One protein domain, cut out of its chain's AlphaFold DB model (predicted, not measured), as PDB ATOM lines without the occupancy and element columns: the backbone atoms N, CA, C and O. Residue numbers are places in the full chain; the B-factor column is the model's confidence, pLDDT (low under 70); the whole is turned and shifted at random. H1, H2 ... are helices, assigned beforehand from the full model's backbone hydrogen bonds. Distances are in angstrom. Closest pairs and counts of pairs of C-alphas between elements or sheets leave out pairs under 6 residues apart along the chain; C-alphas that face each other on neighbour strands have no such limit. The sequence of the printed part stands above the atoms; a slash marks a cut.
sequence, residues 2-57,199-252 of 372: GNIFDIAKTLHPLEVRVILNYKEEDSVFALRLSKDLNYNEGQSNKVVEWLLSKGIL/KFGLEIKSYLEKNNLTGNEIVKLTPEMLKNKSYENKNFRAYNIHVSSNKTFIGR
ATOM      1  N   GLY A   2     -32.144  27.711  -2.578       53.81
ATOM      2  CA  GLY A   2     -31.039  28.003  -1.667       53.81
ATOM      3  C   GLY A   2     -30.262  29.214  -2.172       53.81
ATOM      4  O   GLY A   2     -30.042  29.343  -3.375       53.81
ATOM      5  N   ASN A   3     -29.895  30.114  -1.269       74.00
ATOM      6  CA  ASN A   3     -29.062  31.259  -1.599       74.00
ATOM      7  C   ASN A   3     -27.725  30.749  -2.174       74.00
ATOM      8  O   ASN A   3     -27.057  29.927  -1.540       74.00
ATOM      9  N   ILE A   4     -27.343  31.218  -3.368       79.06
ATOM     10  CA  ILE A   4     -26.076  30.868  -4.045       79.06
ATOM     11  C   ILE A   4     -24.895  31.041  -3.082       79.06
ATOM     12  O   ILE A   4     -23.992  30.208  -3.040       79.06
ATOM     13  N   PHE A   5     -24.953  32.089  -2.256       76.44
ATOM     14  CA  PHE A   5     -23.961  32.400  -1.235       76.44
ATOM     15  C   PHE A   5     -23.783  31.280  -0.197       76.44
ATOM     16  O   PHE A   5     -22.655  30.882   0.101       76.44
ATOM     17  N   ASP A   6     -24.886  30.750   0.334       78.69
ATOM     18  CA  ASP A   6     -24.858  29.735   1.392       78.69
ATOM     19  C   ASP A   6     -24.350  28.395   0.849       78.69
ATOM     20  O   ASP A   6     -23.568  27.694   1.496       78.69
ATOM     21  N   ILE A   7     -24.736  28.055  -0.383       82.12
ATOM     22  CA  ILE A   7     -24.284  26.822  -1.031       82.12
ATOM     23  C   ILE A   7     -22.799  26.924  -1.391       82.12
ATOM     24  O   ILE A   7     -22.052  26.002  -1.065       82.12
ATOM     25  N   ALA A   8     -22.344  28.042  -1.965       81.50
ATOM     26  CA  ALA A   8     -20.945  28.227  -2.351       81.50
ATOM     27  C   ALA A   8     -19.975  28.052  -1.166       81.50
ATOM     28  O   ALA A   8     -18.965  27.366  -1.301       81.50
ATOM     29  N   LYS A   9     -20.320  28.572   0.021       78.44
ATOM     30  CA  LYS A   9     -19.496  28.455   1.244       78.44
ATOM     31  C   LYS A   9     -19.454  27.060   1.871       78.44
ATOM     32  O   LYS A   9     -18.610  26.787   2.724       78.44
ATOM     33  N   THR A  10     -20.378  26.177   1.497       80.56
ATOM     34  CA  THR A  10     -20.438  24.798   2.012       80.56
ATOM     35  C   THR A  10     -19.823  23.784   1.045       80.56
ATOM     36  O   THR A  10     -19.745  22.590   1.369       80.56
ATOM     37  N   LEU A  11     -19.355  24.214  -0.133       84.75
ATOM     38  CA  LEU A  11     -18.709  23.348  -1.122       84.75
ATOM     39  C   LEU A  11     -17.403  22.756  -0.597       84.75
ATOM     40  O   LEU A  11     -16.602  23.404   0.065       84.75
ATOM     41  N   HIS A  12     -17.201  21.474  -0.872       83.81
ATOM     42  CA  HIS A  12     -15.969  20.761  -0.583       83.81
ATOM     43  C   HIS A  12     -14.878  21.165  -1.581       83.81
ATOM     44  O   HIS A  12     -15.204  21.367  -2.748       83.81
ATOM     45  N   PRO A  13     -13.585  21.187  -1.198       83.19
ATOM     46  CA  PRO A  13     -12.484  21.447  -2.132       83.19
ATOM     47  C   PRO A  13     -12.586  20.639  -3.433       83.19
ATOM     48  O   PRO A  13     -12.419  21.157  -4.530       83.19
ATOM     49  N   LEU A  14     -12.930  19.356  -3.302       86.50
ATOM     50  CA  LEU A  14     -13.147  18.466  -4.442       86.50
ATOM     51  C   LEU A  14     -14.326  18.885  -5.342       86.50
ATOM     52  O   LEU A  14     -14.228  18.731  -6.556       86.50
ATOM     53  N   GLU A  15     -15.413  19.414  -4.772       89.06
ATOM     54  CA  GLU A  15     -16.548  19.961  -5.535       89.06
ATOM     55  C   GLU A  15     -16.133  21.243  -6.261       89.06
ATOM     56  O   GLU A  15     -16.387  21.376  -7.454       89.06
ATOM     57  N   VAL A  16     -15.430  22.149  -5.570       87.00
ATOM     58  CA  VAL A  16     -14.934  23.411  -6.141       87.00
ATOM     59  C   VAL A  16     -14.022  23.145  -7.338       87.00
ATOM     60  O   VAL A  16     -14.213  23.733  -8.396       87.00
ATOM     61  N   ARG A  17     -13.082  22.200  -7.216       86.44
ATOM     62  CA  ARG A  17     -12.194  21.811  -8.324       86.44
ATOM     63  C   ARG A  17     -12.958  21.266  -9.534       86.44
ATOM     64  O   ARG A  17     -12.570  21.561 -10.656       86.44
ATOM     65  N   VAL A  18     -14.043  20.514  -9.327       89.06
ATOM     66  CA  VAL A  18     -14.909  20.065 -10.434       89.06
ATOM     67  C   VAL A  18     -15.619  21.254 -11.075       89.06
ATOM     68  O   VAL A  18     -15.559  21.419 -12.287       89.06
ATOM     69  N   ILE A  19     -16.249  22.114 -10.275       89.06
ATOM     70  CA  ILE A  19     -17.001  23.270 -10.784       89.06
ATOM     71  C   ILE A  19     -16.098  24.210 -11.600       89.06
ATOM     72  O   ILE A  19     -16.507  24.700 -12.650       89.06
ATOM     73  N   LEU A  20     -14.861  24.442 -11.154       86.62
ATOM     74  CA  LEU A  20     -13.926  25.330 -11.845       86.62
ATOM     75  C   LEU A  20     -13.358  24.707 -13.134       86.62
ATOM     76  O   LEU A  20     -13.247  25.406 -14.143       86.62
ATOM     77  N   ASN A  21     -13.055  23.404 -13.144       86.44
ATOM     78  CA  ASN A  21     -12.356  22.767 -14.269       86.44
ATOM     79  C   ASN A  21     -13.253  22.373 -15.455       86.44
ATOM     80  O   ASN A  21     -12.739  22.260 -16.565       86.44
ATOM     81  N   TYR A  22     -14.557  22.173 -15.254       86.44
ATOM     82  CA  TYR A  22     -15.476  21.732 -16.315       86.44
ATOM     83  C   TYR A  22     -16.366  22.871 -16.830       86.44
ATOM     84  O   TYR A  22     -16.734  23.777 -16.078       86.44
ATOM     85  N   LYS A  23     -16.692  22.859 -18.127       83.56
ATOM     86  CA  LYS A  23     -17.562  23.841 -18.806       83.56
ATOM     87  C   LYS A  23     -19.020  23.363 -18.871       83.56
ATOM     88  O   LYS A  23     -19.324  22.236 -18.501       83.56
ATOM     89  N   GLU A  24     -19.924  24.225 -19.342       78.75
ATOM     90  CA  GLU A  24     -21.360  23.913 -19.481       78.75
ATOM     91  C   GLU A  24     -21.621  22.694 -20.377       78.75
ATOM     92  O   GLU A  24     -22.425  21.834 -20.034       78.75
ATOM     93  N   GLU A  25     -20.887  22.592 -21.484       78.69
ATOM     94  CA  GLU A  25     -21.010  21.518 -22.480       78.69
ATOM     95  C   GLU A  25     -20.296  20.221 -22.057       78.69
ATOM     96  O   GLU A  25     -20.379  19.199 -22.742       78.69
ATOM     97  N   ASP A  26     -19.558  20.247 -20.943       85.50
ATOM     98  CA  ASP A  26     -18.807  19.088 -20.494       85.50
ATOM     99  C   ASP A  26     -19.705  18.082 -19.777       85.50
ATOM    100  O   ASP A  26     -20.296  18.349 -18.732       85.50
ATOM    101  N   SER A  27     -19.690  16.852 -20.284       86.44
ATOM    102  CA  SER A  27     -20.247  15.716 -19.563       86.44
ATOM    103  C   SER A  27     -19.344  15.326 -18.387       86.44
ATOM    104  O   SER A  27     -18.174  14.977 -18.577       86.44
ATOM    105  N   VAL A  28     -19.892  15.364 -17.175       88.31
ATOM    106  CA  VAL A  28     -19.242  14.987 -15.915       88.31
ATOM    107  C   VAL A  28     -19.636  13.553 -15.557       88.31
ATOM    108  O   VAL A  28     -20.816  13.222 -15.513       88.31
ATOM    109  N   PHE A  29     -18.657  12.688 -15.291       88.06
ATOM    110  CA  PHE A  29     -18.875  11.306 -14.843       88.06
ATOM    111  C   PHE A  29     -17.639  10.763 -14.114       88.06
ATOM    112  O   PHE A  29     -16.528  11.270 -14.282       88.06
ATOM    113  N   ALA A  30     -17.817   9.721 -13.298       84.94
ATOM    114  CA  ALA A  30     -16.817   9.294 -12.316       84.94
ATOM    115  C   ALA A  30     -15.439   8.939 -12.914       84.94
ATOM    116  O   ALA A  30     -14.405   9.305 -12.348       84.94
ATOM    117  N   LEU A  31     -15.416   8.269 -14.073       84.94
ATOM    118  CA  LEU A  31     -14.171   7.896 -14.757       84.94
ATOM    119  C   LEU A  31     -13.411   9.123 -15.285       84.94
ATOM    120  O   LEU A  31     -12.185   9.162 -15.212       84.94
ATOM    121  N   ARG A  32     -14.127  10.137 -15.785       87.81
ATOM    122  CA  ARG A  32     -13.533  11.391 -16.267       87.81
ATOM    123  C   ARG A  32     -12.945  12.204 -15.116       87.81
ATOM    124  O   ARG A  32     -11.808  12.642 -15.213       87.81
ATOM    125  N   LEU A  33     -13.656  12.280 -13.988       88.62
ATOM    126  CA  LEU A  33     -13.140  12.900 -12.760       88.62
ATOM    127  C   LEU A  33     -11.837  12.245 -12.282       88.62
ATOM    128  O   LEU A  33     -10.923  12.931 -11.827       88.62
ATOM    129  N   SER A  34     -11.738  10.920 -12.405       86.88
ATOM    130  CA  SER A  34     -10.522  10.195 -12.043       86.88
ATOM    131  C   SER A  34      -9.344  10.547 -12.955       86.88
ATOM    132  O   SER A  34      -8.251  10.788 -12.454       86.88
ATOM    133  N   LYS A  35      -9.571  10.652 -14.271       86.44
ATOM    134  CA  LYS A  35      -8.526  10.989 -15.253       86.44
ATOM    135  C   LYS A  35      -8.089  12.454 -15.204       86.44
ATOM    136  O   LYS A  35      -6.896  12.724 -15.223       86.44
ATOM    137  N   ASP A  36      -9.037  13.384 -15.143       88.25
ATOM    138  CA  ASP A  36      -8.742  14.812 -15.294       88.25
ATOM    139  C   ASP A  36      -8.276  15.444 -13.971       88.25
ATOM    140  O   ASP A  36      -7.471  16.375 -13.968       88.25
ATOM    141  N   LEU A  37      -8.790  14.958 -12.832       88.00
ATOM    142  CA  LEU A  37      -8.542  15.543 -11.507       88.00
ATOM    143  C   LEU A  37      -7.776  14.620 -10.550       88.00
ATOM    144  O   LEU A  37      -7.534  15.013  -9.403       88.00
ATOM    145  N   ASN A  38      -7.380  13.422 -10.998       88.12
ATOM    146  CA  ASN A  38      -6.728  12.385 -10.188       88.12
ATOM    147  C   ASN A  38      -7.544  11.975  -8.951       88.12
ATOM    148  O   ASN A  38      -6.994  11.734  -7.874       88.12
ATOM    149  N   TYR A  39      -8.873  11.921  -9.079       88.69
ATOM    150  CA  TYR A  39      -9.742  11.441  -8.003       88.69
ATOM    151  C   TYR A  39      -9.746   9.915  -7.957       88.69
ATOM    152  O   TYR A  39      -9.782   9.243  -8.990       88.69
ATOM    153  N   ASN A  40      -9.745   9.350  -6.749       89.56
ATOM    154  CA  ASN A  40     -10.043   7.927  -6.597       89.56
ATOM    155  C   ASN A  40     -11.546   7.665  -6.821       89.56
ATOM    156  O   ASN A  40     -12.367   8.578  -6.746       89.56
ATOM    157  N   GLU A  41     -11.923   6.412  -7.077       82.56
ATOM    158  CA  GLU A  41     -13.308   6.041  -7.406       82.56
ATOM    159  C   GLU A  41     -14.322   6.498  -6.340       82.56
ATOM    160  O   GLU A  41     -15.374   7.053  -6.661       82.56
ATOM    161  N   GLY A  42     -13.974   6.352  -5.057       84.00
ATOM    162  CA  GLY A  42     -14.813   6.801  -3.946       84.00
ATOM    163  C   GLY A  42     -14.997   8.322  -3.905       84.00
ATOM    164  O   GLY A  42     -16.102   8.801  -3.665       84.00
ATOM    165  N   GLN A  43     -13.937   9.090  -4.168       87.44
ATOM    166  CA  GLN A  43     -13.982  10.549  -4.262       87.44
ATOM    167  C   GLN A  43     -14.841  10.996  -5.442       87.44
ATOM    168  O   GLN A  43     -15.700  11.855  -5.256       87.44
ATOM    169  N   SER A  44     -14.657  10.396  -6.619       87.69
ATOM    170  CA  SER A  44     -15.448  10.705  -7.812       87.69
ATOM    171  C   SER A  44     -16.944  10.513  -7.562       87.69
ATOM    172  O   SER A  44     -17.722  11.441  -7.778       87.69
ATOM    173  N   ASN A  45     -17.341   9.352  -7.033       86.81
ATOM    174  CA  ASN A  45     -18.747   9.054  -6.747       86.81
ATOM    175  C   ASN A  45     -19.333  10.010  -5.699       86.81
ATOM    176  O   ASN A  45     -20.423  10.547  -5.882       86.81
ATOM    177  N   LYS A  46     -18.576  10.288  -4.632       88.75
ATOM    178  CA  LYS A  46     -19.010  11.180  -3.552       88.75
ATOM    179  C   LYS A  46     -19.198  12.624  -4.018       88.75
ATOM    180  O   LYS A  46     -20.142  13.287  -3.604       88.75
ATOM    181  N   VAL A  47     -18.301  13.122  -4.871       90.50
ATOM    182  CA  VAL A  47     -18.394  14.482  -5.419       90.50
ATOM    183  C   VAL A  47     -19.613  14.618  -6.320       90.50
ATOM    184  O   VAL A  47     -20.350  15.589  -6.180       90.50
ATOM    185  N   VAL A  48     -19.863  13.637  -7.189       89.50
ATOM    186  CA  VAL A  48     -21.072  13.605  -8.024       89.50
ATOM    187  C   VAL A  48     -22.332  13.636  -7.157       89.50
ATOM    188  O   VAL A  48     -23.203  14.471  -7.383       89.50
ATOM    189  N   GLU A  49     -22.406  12.794  -6.124       88.06
ATOM    190  CA  GLU A  49     -23.551  12.743  -5.207       88.06
ATOM    191  C   GLU A  49     -23.776  14.080  -4.481       88.06
ATOM    192  O   GLU A  49     -24.903  14.577  -4.413       88.06
ATOM    193  N   TRP A  50     -22.708  14.712  -3.986       89.69
ATOM    194  CA  TRP A  50     -22.801  16.020  -3.341       89.69
ATOM    195  C   TRP A  50     -23.300  17.108  -4.291       89.69
ATOM    196  O   TRP A  50     -24.227  17.841  -3.939       89.69
ATOM    197  N   LEU A  51     -22.740  17.186  -5.499       90.31
ATOM    198  CA  LEU A  51     -23.138  18.178  -6.496       90.31
ATOM    199  C   LEU A  51     -24.590  17.976  -6.961       90.31
ATOM    200  O   LEU A  51     -25.309  18.961  -7.141       90.31
ATOM    201  N   LEU A  52     -25.045  16.724  -7.091       89.50
ATOM    202  CA  LEU A  52     -26.448  16.388  -7.363       89.50
ATOM    203  C   LEU A  52     -27.367  16.830  -6.222       89.50
ATOM    204  O   LEU A  52     -28.365  17.505  -6.464       89.50
ATOM    205  N   SER A  53     -27.014  16.514  -4.970       86.81
ATOM    206  CA  SER A  53     -27.822  16.883  -3.795       86.81
ATOM    207  C   SER A  53     -27.996  18.400  -3.640       86.81
ATOM    208  O   SER A  53     -29.007  18.865  -3.120       86.81
ATOM    209  N   LYS A  54     -27.019  19.174  -4.129       87.69
ATOM    210  CA  LYS A  54     -27.019  20.643  -4.131       87.69
ATOM    211  C   LYS A  54     -27.659  21.250  -5.385       87.69
ATOM    212  O   LYS A  54     -27.698  22.470  -5.499       87.69
ATOM    213  N   GLY A  55     -28.133  20.431  -6.327       87.62
ATOM    214  CA  GLY A  55     -28.740  20.880  -7.585       87.62
ATOM    215  C   GLY A  55     -27.762  21.523  -8.577       87.62
ATOM    216  O   GLY A  55     -28.195  22.215  -9.498       87.62
ATOM    217  N   ILE A  56     -26.453  21.329  -8.391       90.81
ATOM    218  CA  ILE A  56     -25.391  21.891  -9.247       90.81
ATOM    219  C   ILE A  56     -25.248  21.072 -10.531       90.81
ATOM    220  O   ILE A  56     -25.040  21.632 -11.608       90.81
ATOM    221  N   LEU A  57     -25.385  19.753 -10.409       92.25
ATOM    222  CA  LEU A  57     -25.437  18.826 -11.532       92.25
ATOM    223  C   LEU A  57     -26.861  18.301 -11.727       92.25
ATOM    224  O   LEU A  57     -27.640  18.213 -10.777       92.25
ATOM    225  N   LYS A 199     -28.179  25.462 -14.839       88.94
ATOM    226  CA  LYS A 199     -28.046  26.933 -14.839       88.94
ATOM    227  C   LYS A 199     -27.573  27.456 -13.475       88.94
ATOM    228  O   LYS A 199     -26.670  28.279 -13.401       88.94
ATOM    229  N   PHE A 200     -28.113  26.880 -12.402       87.50
ATOM    230  CA  PHE A 200     -27.719  27.171 -11.025       87.50
ATOM    231  C   PHE A 200     -26.250  26.810 -10.731       87.50
ATOM    232  O   PHE A 200     -25.534  27.569 -10.080       87.50
ATOM    233  N   GLY A 201     -25.767  25.675 -11.241       86.81
ATOM    234  CA  GLY A 201     -24.363  25.287 -11.122       86.81
ATOM    235  C   GLY A 201     -23.399  26.256 -11.814       86.81
ATOM    236  O   GLY A 201     -22.328  26.541 -11.276       86.81
ATOM    237  N   LEU A 202     -23.794  26.815 -12.961       87.44
ATOM    238  CA  LEU A 202     -23.010  27.825 -13.684       87.44
ATOM    239  C   LEU A 202     -22.985  29.171 -12.950       87.44
ATOM    240  O   LEU A 202     -21.934  29.806 -12.869       87.44
ATOM    241  N   GLU A 203     -24.102  29.579 -12.347       88.44
ATOM    242  CA  GLU A 203     -24.152  30.766 -11.484       88.44
ATOM    243  C   GLU A 203     -23.204  30.627 -10.282       88.44
ATOM    244  O   GLU A 203     -22.458  31.558  -9.963       88.44
ATOM    245  N   ILE A 204     -23.163  29.442  -9.658       86.50
ATOM    246  CA  ILE A 204     -22.200  29.123  -8.593       86.50
ATOM    247  C   ILE A 204     -20.765  29.187  -9.117       86.50
ATOM    248  O   ILE A 204     -19.905  29.750  -8.440       86.50
ATOM    249  N   LYS A 205     -20.489  28.663 -10.317       87.31
ATOM    250  CA  LYS A 205     -19.158  28.750 -10.931       87.31
ATOM    251  C   LYS A 205     -18.700  30.202 -11.075       87.31
ATOM    252  O   LYS A 205     -17.638  30.558 -10.569       87.31
ATOM    253  N   SER A 206     -19.529  31.051 -11.683       86.62
ATOM    254  CA  SER A 206     -19.231  32.482 -11.828       86.62
ATOM    255  C   SER A 206     -19.045  33.179 -10.477       86.62
ATOM    256  O   SER A 206     -18.226  34.089 -10.356       86.62
ATOM    257  N   TYR A 207     -19.790  32.767  -9.447       86.06
ATOM    258  CA  TYR A 207     -19.616  33.281  -8.091       86.06
ATOM    259  C   TYR A 207     -18.264  32.871  -7.480       86.06
ATOM    260  O   TYR A 207     -17.588  33.713  -6.888       86.06
ATOM    261  N   LEU A 208     -17.843  31.612  -7.642       84.38
ATOM    262  CA  LEU A 208     -16.557  31.113  -7.140       84.38
ATOM    263  C   LEU A 208     -15.368  31.826  -7.799       84.38
ATOM    264  O   LEU A 208     -14.448  32.240  -7.094       84.38
ATOM    265  N   GLU A 209     -15.420  32.021  -9.121       83.81
ATOM    266  CA  GLU A 209     -14.387  32.729  -9.890       83.81
ATOM    267  C   GLU A 209     -14.270  34.199  -9.462       83.81
ATOM    268  O   GLU A 209     -13.173  34.673  -9.176       83.81
ATOM    269  N   LYS A 210     -15.398  34.913  -9.320       83.50
ATOM    270  CA  LYS A 210     -15.404  36.323  -8.880       83.50
ATOM    271  C   LYS A 210     -14.845  36.527  -7.471       83.50
ATOM    272  O   LYS A 210     -14.271  37.576  -7.196       83.50
ATOM    273  N   ASN A 211     -15.029  35.554  -6.577       79.00
ATOM    274  CA  ASN A 211     -14.604  35.645  -5.178       79.00
ATOM    275  C   ASN A 211     -13.266  34.931  -4.897       79.00
ATOM    276  O   ASN A 211     -12.879  34.822  -3.735       79.00
ATOM    277  N   ASN A 212     -12.558  34.444  -5.929       74.31
ATOM    278  CA  ASN A 212     -11.300  33.691  -5.806       74.31
ATOM    279  C   ASN A 212     -11.369  32.523  -4.796       74.31
ATOM    280  O   ASN A 212     -10.408  32.230  -4.078       74.31
ATOM    281  N   LEU A 213     -12.515  31.838  -4.728       71.38
ATOM    282  CA  LEU A 213     -12.719  30.708  -3.823       71.38
ATOM    283  C   LEU A 213     -12.108  29.441  -4.436       71.38
ATOM    284  O   LEU A 213     -12.667  28.828  -5.339       71.38
ATOM    285  N   THR A 214     -10.939  29.042  -3.933       67.50
ATOM    286  CA  THR A 214     -10.143  27.917  -4.467       67.50
ATOM    287  C   THR A 214     -10.455  26.566  -3.819       67.50
ATOM    288  O   THR A 214      -9.906  25.542  -4.219       67.50
ATOM    289  N   GLY A 215     -11.307  26.544  -2.788       65.31
ATOM    290  CA  GLY A 215     -11.612  25.340  -2.014       65.31
ATOM    291  C   GLY A 215     -10.532  24.937  -0.998       65.31
ATOM    292  O   GLY A 215     -10.748  23.994  -0.246       65.31
ATOM    293  N   ASN A 216      -9.407  25.659  -0.905       66.81
ATOM    294  CA  ASN A 216      -8.342  25.443   0.094       66.81
ATOM    295  C   ASN A 216      -8.663  26.043   1.480       66.81
ATOM    296  O   ASN A 216      -7.768  26.391   2.253       66.81
ATOM    297  N   GLU A 217      -9.945  26.204   1.787       73.25
ATOM    298  CA  GLU A 217     -10.417  26.742   3.057       73.25
ATOM    299  C   GLU A 217     -10.095  25.780   4.200       73.25
ATOM    300  O   GLU A 217     -10.088  24.553   4.047       73.25
ATOM    301  N   ILE A 218      -9.841  26.336   5.381       74.88
ATOM    302  CA  ILE A 218      -9.559  25.520   6.556       74.88
ATOM    303  C   ILE A 218     -10.848  24.802   6.966       74.88
ATOM    304  O   ILE A 218     -11.866  25.436   7.239       74.88
ATOM    305  N   VAL A 219     -10.791  23.470   7.052       75.75
ATOM    306  CA  VAL A 219     -11.922  22.634   7.495       75.75
ATOM    307  C   VAL A 219     -11.909  22.418   9.009       75.75
ATOM    308  O   VAL A 219     -12.959  22.361   9.643       75.75
ATOM    309  N   LYS A 220     -10.719  22.276   9.603       81.69
ATOM    310  CA  LYS A 220     -10.547  22.001  11.031       81.69
ATOM    311  C   LYS A 220      -9.374  22.802  11.577       81.69
ATOM    312  O   LYS A 220      -8.292  22.783  10.997       81.69
ATOM    313  N   LEU A 221      -9.586  23.462  12.711       86.50
ATOM    314  CA  LEU A 221      -8.502  24.046  13.495       86.50
ATOM    315  C   LEU A 221      -7.616  22.937  14.070       86.50
ATOM    316  O   LEU A 221      -8.111  22.001  14.705       86.50
ATOM    317  N   THR A 222      -6.308  23.051  13.859       85.94
ATOM    318  CA  THR A 222      -5.312  22.174  14.481       85.94
ATOM    319  C   THR A 222      -4.611  22.892  15.641       85.94
ATOM    320  O   THR A 222      -4.539  24.126  15.647       85.94
ATOM    321  N   PRO A 223      -4.060  22.151  16.622       90.12
ATOM    322  CA  PRO A 223      -3.306  22.749  17.726       90.12
ATOM    323  C   PRO A 223      -2.130  23.630  17.266       90.12
ATOM    324  O   PRO A 223      -1.866  24.676  17.853       90.12
ATOM    325  N   GLU A 224      -1.452  23.254  16.182       87.88
ATOM    326  CA  GLU A 224      -0.334  24.021  15.611       87.88
ATOM    327  C   GLU A 224      -0.780  25.367  15.028       87.88
ATOM    328  O   GLU A 224      -0.092  26.376  15.185       87.88
ATOM    329  N   MET A 225      -1.958  25.409  14.395       86.94
ATOM    330  CA  MET A 225      -2.523  26.649  13.855       86.94
ATOM    331  C   MET A 225      -2.883  27.637  14.960       86.94
ATOM    332  O   MET A 225      -2.655  28.833  14.796       86.94
ATOM    333  N   LEU A 226      -3.398  27.136  16.088       88.25
ATOM    334  CA  LEU A 226      -3.662  27.945  17.278       88.25
ATOM    335  C   LEU A 226      -2.367  28.531  17.852       88.25
ATOM    336  O   LEU A 226      -2.322  29.716  18.170       88.25
ATOM    337  N   LYS A 227      -1.301  27.724  17.928       91.12
ATOM    338  CA  LYS A 227       0.006  28.151  18.449       91.12
ATOM    339  C   LYS A 227       0.658  29.237  17.589       91.12
ATOM    340  O   LYS A 227       1.197  30.198  18.128       91.12
ATOM    341  N   ASN A 228       0.580  29.102  16.265       90.44
ATOM    342  CA  ASN A 228       1.261  29.993  15.320       90.44
ATOM    343  C   ASN A 228       0.354  31.101  14.755       90.44
ATOM    344  O   ASN A 228       0.776  31.818  13.851       90.44
ATOM    345  N   LYS A 229      -0.899  31.214  15.227       87.88
ATOM    346  CA  LYS A 229      -1.916  32.177  14.752       87.88
ATOM    347  C   LYS A 229      -2.150  32.182  13.235       87.88
ATOM    348  O   LYS A 229      -2.673  33.136  12.669       87.88
ATOM    349  N   SER A 230      -1.842  31.080  12.552       84.00
ATOM    350  CA  SER A 230      -1.940  30.982  11.086       84.00
ATOM    351  C   SER A 230      -3.382  30.939  10.553       84.00
ATOM    352  O   SER A 230      -3.590  30.816   9.344       84.00
ATOM    353  N   TYR A 231      -4.372  31.033  11.449       83.62
ATOM    354  CA  TYR A 231      -5.798  31.077  11.145       83.62
ATOM    355  C   TYR A 231      -6.364  32.496  10.973       83.62
ATOM    356  O   TYR A 231      -7.420  32.622  10.363       83.62
ATOM    357  N   GLU A 232      -5.701  33.548  11.475       82.69
ATOM    358  CA  GLU A 232      -6.279  34.909  11.547       82.69
ATOM    359  C   GLU A 232      -6.633  35.496  10.166       82.69
ATOM    360  O   GLU A 232      -7.624  36.206  10.039       82.69
ATOM    361  N   ASN A 233      -5.882  35.133   9.118       79.06
ATOM    362  CA  ASN A 233      -6.064  35.640   7.750       79.06
ATOM    363  C   ASN A 233      -6.547  34.566   6.760       79.06
ATOM    364  O   ASN A 233      -6.288  34.662   5.559       79.06
ATOM    365  N   LYS A 234      -7.187  33.496   7.245       79.88
ATOM    366  CA  LYS A 234      -7.665  32.397   6.394       79.88
ATOM    367  C   LYS A 234      -9.171  32.201   6.530       79.88
ATOM    368  O   LYS A 234      -9.741  32.345   7.606       79.88
ATOM    369  N   ASN A 235      -9.801  31.805   5.427       77.50
ATOM    370  CA  ASN A 235     -11.225  31.499   5.402       77.50
ATOM    371  C   ASN A 235     -11.489  30.082   5.920       77.50
ATOM    372  O   ASN A 235     -10.791  29.126   5.563       77.50
ATOM    373  N   PHE A 236     -12.523  29.966   6.752       79.75
ATOM    374  CA  PHE A 236     -13.045  28.695   7.232       79.75
ATOM    375  C   PHE A 236     -14.219  28.255   6.376       79.75
ATOM    376  O   PHE A 236     -15.123  29.042   6.090       79.75
ATOM    377  N   ARG A 237     -14.225  26.973   6.025       78.38
ATOM    378  CA  ARG A 237     -15.356  26.377   5.328       78.38
ATOM    379  C   ARG A 237     -16.558  26.293   6.267       78.38
ATOM    380  O   ARG A 237     -16.425  25.837   7.405       78.38
ATOM    381  N   ALA A 238     -17.740  26.671   5.783       78.81
ATOM    382  CA  ALA A 238     -18.961  26.555   6.570       78.81
ATOM    383  C   ALA A 238     -19.314  25.076   6.814       78.81
ATOM    384  O   ALA A 238     -19.320  24.255   5.889       78.81
ATOM    385  N   TYR A 239     -19.615  24.726   8.066       74.56
ATOM    386  CA  TYR A 239     -20.019  23.371   8.434       74.56
ATOM    387  C   TYR A 239     -21.495  23.143   8.092       74.56
ATOM    388  O   TYR A 239     -22.370  23.856   8.579       74.56
ATOM    389  N   ASN A 240     -21.779  22.131   7.271       75.50
ATOM    390  CA  ASN A 240     -23.150  21.777   6.920       75.50
ATOM    391  C   ASN A 240     -23.778  20.894   8.012       75.50
ATOM    392  O   ASN A 240     -23.494  19.699   8.090       75.50
ATOM    393  N   ILE A 241     -24.665  21.482   8.819       79.75
ATOM    394  CA  ILE A 241     -25.385  20.808   9.914       79.75
ATOM    395  C   ILE A 241     -26.474  19.830   9.447       79.75
ATOM    396  O   ILE A 241     -26.998  19.070  10.255       79.75
ATOM    397  N   HIS A 242     -26.819  19.830   8.158       76.12
ATOM    398  CA  HIS A 242     -27.830  18.930   7.595       76.12
ATOM    399  C   HIS A 242     -27.254  17.576   7.160       76.12
ATOM    400  O   HIS A 242     -28.002  16.683   6.764       76.12
ATOM    401  N   VAL A 243     -25.928  17.402   7.217       73.25
ATOM    402  CA  VAL A 243     -25.276  16.133   6.879       73.25
ATOM    403  C   VAL A 243     -25.312  15.204   8.087       73.25
ATOM    404  O   VAL A 243     -25.051  15.612   9.217       73.25
ATOM    405  N   SER A 244     -25.604  13.927   7.843       70.81
ATOM    406  CA  SER A 244     -25.524  12.908   8.889       70.81
ATOM    407  C   SER A 244     -24.097  12.798   9.420       70.81
ATOM    408  O   SER A 244     -23.141  12.690   8.649       70.81
ATOM    409  N   SER A 245     -23.949  12.808  10.743       77.75
ATOM    410  CA  SER A 245     -22.654  12.618  11.386       77.75
ATOM    411  C   SER A 245     -22.122  11.200  11.158       77.75
ATOM    412  O   SER A 245     -22.865  10.256  10.864       77.75
ATOM    413  N   ASN A 246     -20.808  11.033  11.313       75.00
ATOM    414  CA  ASN A 246     -20.209   9.705  11.312       75.00
ATOM    415  C   ASN A 246     -20.776   8.898  12.486       75.00
ATOM    416  O   ASN A 246     -20.655   9.302  13.643       75.00
ATOM    417  N   LYS A 247     -21.377   7.743  12.189       81.50
ATOM    418  CA  LYS A 247     -21.886   6.830  13.215       81.50
ATOM    419  C   LYS A 247     -20.710   6.180  13.939       81.50
ATOM    420  O   LYS A 247     -19.883   5.519  13.316       81.50
ATOM    421  N   THR A 248     -20.659   6.327  15.256       85.62
ATOM    422  CA  THR A 248     -19.760   5.549  16.111       85.62
ATOM    423  C   THR A 248     -20.409   4.208  16.430       85.62
ATOM    424  O   THR A 248     -21.498   4.158  17.007       85.62
ATOM    425  N   PHE A 249     -19.752   3.115  16.055       84.25
ATOM    426  CA  PHE A 249     -20.208   1.773  16.396       84.25
ATOM    427  C   PHE A 249     -19.741   1.422  17.808       84.25
ATOM    428  O   PHE A 249     -18.545   1.298  18.058       84.25
ATOM    429  N   ILE A 250     -20.691   1.280  18.728       91.19
ATOM    430  CA  ILE A 250     -20.445   0.778  20.083       91.19
ATOM    431  C   ILE A 250     -20.710  -0.730  20.139       91.19
ATOM    432  O   ILE A 250     -21.523  -1.243  19.364       91.19
ATOM    433  N   GLY A 251     -20.053  -1.430  21.066       90.94
ATOM    434  CA  GLY A 251     -20.377  -2.823  21.368       90.94
ATOM    435  C   GLY A 251     -21.839  -2.957  21.800       90.94
ATOM    436  O   GLY A 251     -22.348  -2.124  22.549       90.94
ATOM    437  N   ARG A 252     -22.530  -3.985  21.302       89.38
ATOM    438  CA  ARG A 252     -23.928  -4.281  21.645       89.38
ATOM    439  C   ARG A 252     -24.035  -5.710  22.157       89.38
ATOM    440  O   ARG A 252     -23.390  -6.602  21.609       89.38
TER     441      ARG A 252
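AT A GLANCE: This is residues 2 to 57 and 199 to 252 of the 372 residues of the protein "Phenylalanyl-tRNA synthetase alpha chain" of Borrelia duttonii CR2A (UniProt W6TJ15). What does the domain look like? Five short helices, H1 to H5, make a small body of crossed helices with H2 in its middle; H4 and H5 pack across H2, H3 packs across H4, and H1 across H5. From this body the chain runs out in a wide loop that holds H6 and folds back, and then residues 241 to 252 stick out as a tail. What is it made of? The printed part has 110 residues with six named helices, H1 to H6 in that order, which hold 55 of the residues; there is no named strand, and the class is all helix. It is only just loose, close to compact, with a radius of gyration of the C-alphas of 15.9 A and spans of 46 by 45 by 29 A.

HOW THE PARTS SIT: What does the first helix touch? H1, residues 4 to 10, touches H5, residues 199 to 210, with the C-alphas of Ile 4 and Ile 204 closest at 6.2 A. H5 touches H1 with residues 203 to 208 alone, and their lines stand only just about perpendicular, at 71 degrees. Which helix is the hub? H2, residues 13 to 21, touches three helices. It touches H5 at Ile 19 and Lys 205, whose C-alphas are closest at 5.9 A, and H4, residues 41 to 53, at Glu 15 and Val 47, closest C-alphas 5.8 A; the lines are about perpendicular, at 83 and 79 degrees. Where is H3? H3, residues 30 to 37, touches H4, about perpendicular at 76 degrees, with the C-alphas of Ala 30 and Ser 44 closest at 4.9 A. H3 and H2 only just touch, with 3 pairs of C-alphas within 8 A, the closest those of Val 18 and Leu 33 at 7.7 A. What of H6 and the backbones? H6, residues 223 to 228, stands free and touches no helix. Every O i to N i+4 pair is within hydrogen-bond range in H2, H3, H4, H5 and H6, and 2 of 3 are in H1.

IN THESE COORDINATES: Where does H1 begin? C-alpha 4 is at (-26.076, 30.868, -4.045). Which helices are longest? H4 measures 18.5 A and H5 16.8 A from first to last C-alpha. Where does H6 end? C-alpha 228 is at (1.261, 29.993, 15.320).

THE WHOLE: How large is it? The two C-alphas farthest apart, those of Lys 210 and Arg 252, are 51.5 A apart. Where is the cut? Residues 58 to 198 are not printed, and C-alphas 57 and 199 are 9.1 A apart across it. Which link is long, and where is confidence low? The link from H5 to H6 is long, with 12 residues; residue 2 and residues 214 to 216 have pLDDT under 70.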